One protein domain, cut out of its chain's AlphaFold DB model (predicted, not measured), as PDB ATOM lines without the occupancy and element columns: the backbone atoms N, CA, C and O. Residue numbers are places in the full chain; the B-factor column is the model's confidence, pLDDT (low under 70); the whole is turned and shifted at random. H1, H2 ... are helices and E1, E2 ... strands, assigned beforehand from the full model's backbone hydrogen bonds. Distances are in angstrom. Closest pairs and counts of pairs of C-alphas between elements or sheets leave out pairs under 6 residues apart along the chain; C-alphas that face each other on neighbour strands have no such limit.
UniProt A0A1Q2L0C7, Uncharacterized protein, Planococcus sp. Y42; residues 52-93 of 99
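Overview. This is residues 52 to 93 of the 99 residues of an uncharacterized protein of Planococcus sp. Y42 (UniProt A0A1Q2L0C7). A small rod with little regular structure: a short two-stranded hairpin, E1 and E2, then a long loop, residues 68 to 83, leading to one helical turn, H1, toward the other end, from which residues 88 to 93 fold back toward the hairpin. The printed part has 42 residues, 11 of them in named elements, in the order E1, E2, H1; the class is mixed and the sheet antiparallel. It is only just compact, close to loose, with a radius of gyration of the C-alphas of 10.5 A, and spans 32 by 15 by 13 A.

Along the chain. E1, residues 57 to 59, begins at C-alpha 57 (87.726, -13.869, 126.642) and is 6.7 A long. E2, residues 64 to 67, is 10.3 A long. H1, residues 84 to 87, is 5.2 A long and ends at C-alpha 87 (90.178, -4.394, 109.114).

Arrangement. E1 and E2 form a hairpin over a tight link, antiparallel at 143 degrees; N 57 and O 66 are within hydrogen-bond range at 2.9 A. Residues 66 to 67 of E2 also pair with residues 72 to 73, antiparallel. E1 and H1 are apart. H1 is too short for an O i to N i+4 pair; its one O i to N i+3 pair is not within range.

Size, cuts and confidence. The C-alphas of Leu 53 and His 82, the two farthest apart, are 32.6 A apart. The link from E2 to H1 is long. The printed part has no cut, and no printed residue is under 70 in pLDDT.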
ATOM      1  N   CYS A  52      99.504 -13.099 132.400       87.94
ATOM      2  CA  CYS A  52      98.752 -12.972 133.649       87.94
ATOM      3  C   CYS A  52      98.048 -14.260 134.083       87.94
ATOM      4  O   CYS A  52      97.445 -14.263 135.159       87.94
ATOM      5  N   LEU A  53      98.092 -15.325 133.271       86.69
ATOM      6  CA  LEU A  53      97.477 -16.631 133.547       86.69
ATOM      7  C   LEU A  53      95.982 -16.542 133.886       86.69
ATOM      8  O   LEU A  53      95.454 -17.347 134.647       86.69
ATOM      9  N   SER A  54      95.304 -15.532 133.337       88.44
ATOM     10  CA  SER A  54      93.848 -15.395 133.400       88.44
ATOM     11  C   SER A  54      93.208 -16.061 132.181       88.44
ATOM     12  O   SER A  54      93.843 -16.065 131.119       88.44
ATOM     13  N   PRO A  55      91.979 -16.592 132.306       89.00
ATOM     14  CA  PRO A  55      91.247 -17.140 131.172       89.00
ATOM     15  C   PRO A  55      91.018 -16.057 130.113       89.00
ATOM     16  O   PRO A  55      90.745 -14.898 130.439       89.00
ATOM     17  N   LEU A  56      91.171 -16.439 128.850       90.69
ATOM     18  CA  LEU A  56      90.947 -15.565 127.707       90.69
ATOM     19  C   LEU A  56      89.450 -15.394 127.465       90.69
ATOM     20  O   LEU A  56      88.669 -16.336 127.592       90.69
ATOM     21  N   ALA A  57      89.060 -14.174 127.118       90.31
ATOM     22  CA  ALA A  57      87.726 -13.869 126.642       90.31
ATOM     23  C   ALA A  57      87.722 -13.909 125.114       90.31
ATOM     24  O   ALA A  57      88.705 -13.550 124.467       90.31
ATOM     25  N   PHE A  58      86.601 -14.319 124.541       89.19
ATOM     26  CA  PHE A  58      86.406 -14.328 123.101       89.19
ATOM     27  C   PHE A  58      85.561 -13.121 122.678       89.19
ATOM     28  O   PHE A  58      84.627 -12.739 123.387       89.19
ATOM     29  N   HIS A  59      85.917 -12.481 121.562       86.69
ATOM     30  CA  HIS A  59      85.187 -11.342 121.013       86.69
ATOM     31  C   HIS A  59      84.510 -11.715 119.690       86.69
ATOM     32  O   HIS A  59      85.149 -11.685 118.639       86.69
ATOM     33  N   ASP A  60      83.195 -11.945 119.724       83.94
ATOM     34  CA  ASP A  60      82.423 -12.413 118.560       83.94
ATOM     35  C   ASP A  60      82.552 -11.500 117.327       83.94
ATOM     36  O   ASP A  60      82.642 -11.976 116.203       83.94
ATOM     37  N   ALA A  61      82.606 -10.174 117.511       83.19
ATOM     38  CA  ALA A  61      82.645  -9.241 116.375       83.19
ATOM     39  C   ALA A  61      83.983  -9.210 115.614       83.19
ATOM     40  O   ALA A  61      84.030  -8.691 114.502       83.19
ATOM     41  N   PHE A  62      85.066  -9.690 116.226       82.75
ATOM     42  CA  PHE A  62      86.402  -9.692 115.625       82.75
ATOM     43  C   PHE A  62      86.954 -11.107 115.462       82.75
ATOM     44  O   PHE A  62      88.101 -11.234 115.039       82.75
ATOM     45  N   ASP A  63      86.148 -12.121 115.811       84.94
ATOM     46  CA  ASP A  63      86.511 -13.540 115.815       84.94
ATOM     47  C   ASP A  63      87.884 -13.758 116.465       84.94
ATOM     48  O   ASP A  63      88.785 -14.362 115.890       84.94
ATOM     49  N   ALA A  64      88.083 -13.109 117.621       86.94
ATOM     50  CA  ALA A  64      89.397 -12.985 118.232       86.94
ATOM     51  C   ALA A  64      89.370 -13.156 119.751       86.94
ATOM     52  O   ALA A  64      88.569 -12.543 120.466       86.94
ATOM     53  N   SER A  65      90.325 -13.929 120.256       90.38
ATOM     54  CA  SER A  65      90.579 -14.118 121.679       90.38
ATOM     55  C   SER A  65      91.449 -12.995 122.243       90.38
ATOM     56  O   SER A  65      92.473 -12.606 121.669       90.38
ATOM     57  N   TYR A  66      91.074 -12.483 123.410       90.50
ATOM     58  CA  TYR A  66      91.779 -11.412 124.101       90.50
ATOM     59  C   TYR A  66      91.860 -11.646 125.605       90.50
ATOM     60  O   TYR A  66      91.050 -12.341 126.218       90.50
ATOM     61  N   CYS A  67      92.870 -11.048 126.223       90.75
ATOM     62  CA  CYS A  67      93.001 -11.031 127.669       90.75
ATOM     63  C   CYS A  67      92.343  -9.769 128.231       90.75
ATOM     64  O   CYS A  67      92.771  -8.668 127.900       90.75
ATOM     65  N   THR A  68      91.359  -9.922 129.118       87.56
ATOM     66  CA  THR A  68      90.689  -8.794 129.792       87.56
ATOM     67  C   THR A  68      91.601  -8.051 130.770       87.56
ATOM     68  O   THR A  68      91.449  -6.852 130.958       87.56
ATOM     69  N   GLU A  69      92.562  -8.751 131.375       88.38
ATOM     70  CA  GLU A  69      93.464  -8.186 132.389       88.38
ATOM     71  C   GLU A  69      94.669  -7.471 131.769       88.38
ATOM     72  O   GLU A  69      95.081  -6.416 132.240       88.38
ATOM     73  N   CYS A  70      95.252  -8.053 130.716       86.88
ATOM     74  CA  CYS A  70      96.370  -7.437 129.993       86.88
ATOM     75  C   CYS A  70      95.896  -6.433 128.943       86.88
ATOM     76  O   CYS A  70      96.703  -5.633 128.487       86.88
ATOM     77  N   ASP A  71      94.619  -6.499 128.562       87.56
ATOM     78  CA  ASP A  71      94.044  -5.709 127.480       87.56
ATOM     79  C   ASP A  71      94.811  -5.868 126.156       87.56
ATOM     80  O   ASP A  71      95.205  -4.916 125.481       87.56
ATOM     81  N   GLU A  72      95.055  -7.126 125.798       87.00
ATOM     82  CA  GLU A  72      95.831  -7.513 124.623       87.00
ATOM     83  C   GLU A  72      95.115  -8.618 123.854       87.00
ATOM     84  O   GLU A  72      94.612  -9.582 124.446       87.00
ATOM     85  N   TRP A  73      95.123  -8.499 122.528       89.12
ATOM     86  CA  TRP A  73      94.736  -9.580 121.628       89.12
ATOM     87  C   TRP A  73      95.753 -10.715 121.725       89.12
ATOM     88  O   TRP A  73      96.960 -10.473 121.737       89.12
ATOM     89  N   ARG A  74      95.276 -11.959 121.794       88.06
ATOM     90  CA  ARG A  74      96.151 -13.138 121.699       88.06
ATOM     91  C   ARG A  74      96.293 -13.656 120.286       88.06
ATOM     92  O   ARG A  74      97.288 -14.309 119.993       88.06
ATOM     93  N   GLU A  75      95.338 -13.329 119.430       85.06
ATOM     94  CA  GLU A  75      95.382 -13.707 118.029       85.06
ATOM     95  C   GLU A  75      95.926 -12.564 117.184       85.06
ATOM     96  O   GLU A  75      95.512 -11.403 117.293       85.06
ATOM     97  N   GLU A  76      96.881 -12.900 116.326       83.38
ATOM     98  CA  GLU A  76      97.433 -11.967 115.355       83.38
ATOM     99  C   GLU A  76      96.385 -11.603 114.296       83.38
ATOM    100  O   GLU A  76      95.298 -12.181 114.219       83.38
ATOM    101  N   ILE A  77      96.673 -10.558 113.525       84.25
ATOM    102  CA  ILE A  77      95.814 -10.181 112.406       84.25
ATOM    103  C   ILE A  77      96.053 -11.197 111.287       84.25
ATOM    104  O   ILE A  77      97.184 -11.591 111.012       84.25
ATOM    105  N   CYS A  78      94.969 -11.593 110.635       83.50
ATOM    106  CA  CYS A  78      94.953 -12.303 109.372       83.50
ATOM    107  C   CYS A  78      96.003 -11.746 108.387       83.50
ATOM    108  O   CYS A  78      96.130 -10.531 108.244       83.50
ATOM    109  N   ALA A  79      96.681 -12.607 107.619       80.94
ATOM    110  CA  ALA A  79      97.550 -12.151 106.525       80.94
ATOM    111  C   ALA A  79      96.771 -11.482 105.367       80.94
ATOM    112  O   ALA A  79      97.368 -10.840 104.503       80.94
ATOM    113  N   ASP A  80      95.445 -11.639 105.339       81.56
ATOM    114  CA  ASP A  80      94.566 -11.007 104.360       81.56
ATOM    115  C   ASP A  80      94.193  -9.575 104.773       81.56
ATOM    116  O   ASP A  80      93.492  -9.342 105.761       81.56
ATOM    117  N   LEU A  81      94.624  -8.616 103.955       75.19
ATOM    118  CA  LEU A  81      94.349  -7.186 104.105       75.19
ATOM    119  C   LEU A  81      92.867  -6.818 103.889       75.19
ATOM    120  O   LEU A  81      92.459  -5.714 104.250       75.19
ATOM    121  N   HIS A  82      92.065  -7.710 103.297       78.88
ATOM    122  CA  HIS A  82      90.644  -7.482 103.013       78.88
ATOM    123  C   HIS A  82      89.699  -8.148 104.017       78.88
ATOM    124  O   HIS A  82      88.484  -8.029 103.864       78.88
ATOM    125  N   CYS A  83      90.213  -8.811 105.055       80.06
ATOM    126  CA  CYS A  83      89.365  -9.451 106.053       80.06
ATOM    127  C   CYS A  83      88.567  -8.406 106.860       80.06
ATOM    128  O   CYS A  83      89.139  -7.536 107.518       80.06
ATOM    129  N   GLU A  84      87.236  -8.505 106.829       77.62
ATOM    130  CA  GLU A  84      86.319  -7.543 107.460       77.62
ATOM    131  C   GLU A  84      86.462  -7.495 108.989       77.62
ATOM    132  O   GLU A  84      86.380  -6.418 109.584       77.62
ATOM    133  N   TYR A  85      86.761  -8.639 109.613       79.25
ATOM    134  CA  TYR A  85      87.006  -8.758 111.053       79.25
ATOM    135  C   TYR A  85      88.325  -8.094 111.458       79.25
ATOM    136  O   TYR A  85      88.402  -7.354 112.435       79.25
ATOM    137  N   CYS A  86      89.369  -8.311 110.661       80.50
ATOM    138  CA  CYS A  86      90.713  -7.806 110.910       80.50
ATOM    139  C   CYS A  86      90.838  -6.297 110.591       80.50
ATOM    140  O   CYS A  86      91.545  -5.574 111.293       80.50
ATOM    141  N   LYS A  87      90.103  -5.789 109.591       76.06
ATOM    142  CA  LYS A  87      90.178  -4.394 109.114       76.06
ATOM    143  C   LYS A  87      89.739  -3.353 110.146       76.06
ATOM    144  O   LYS A  87      90.320  -2.272 110.203       76.06
ATOM    145  N   ASN A  88      88.722  -3.670 110.943       78.50
ATOM    146  CA  ASN A  88      88.172  -2.760 111.952       78.50
ATOM    147  C   ASN A  88      88.649  -3.095 113.374       78.50
ATOM    148  O   ASN A  88      88.163  -2.490 114.334       78.50
ATOM    149  N   ARG A  89      89.571  -4.056 113.530       82.88
ATOM    150  CA  ARG A  89      90.036  -4.494 114.845       82.88
ATOM    151  C   ARG A  89      90.920  -3.409 115.472       82.88
ATOM    152  O   ARG A  89      91.945  -3.050 114.887       82.88
ATOM    153  N   PRO A  90      90.560  -2.873 116.651       80.88
ATOM    154  CA  PRO A  90      91.378  -1.873 117.325       80.88
ATOM    155  C   PRO A  90      92.703  -2.483 117.794       80.88
ATOM    156  O   PRO A  90      92.806  -3.691 118.006       80.88
ATOM    157  N   ALA A  91      93.720  -1.645 118.013       81.31
ATOM    158  CA  ALA A  91      95.021  -2.106 118.504       81.31
ATOM    159  C   ALA A  91      94.922  -2.775 119.887       81.31
ATOM    160  O   ALA A  91      95.691  -3.689 120.179       81.31
ATOM    161  N   LYS A  92      93.954  -2.353 120.712       82.38
ATOM    162  CA  LYS A  92      93.641  -2.969 122.004       82.38
ATOM    163  C   LYS A  92      92.149  -3.288 122.128       82.38
ATOM    164  O   LYS A  92      91.340  -2.490 121.655       82.38
ATOM    165  N   PRO A  93      91.773  -4.393 122.792       80.38
ATOM    166  CA  PRO A  93      90.377  -4.746 123.053       80.38
ATOM    167  C   PRO A  93      89.580  -3.648 123.779       80.38
ATOM    168  O   PRO A  93      88.409  -3.434 123.466       80.38
TER     169      PRO A  93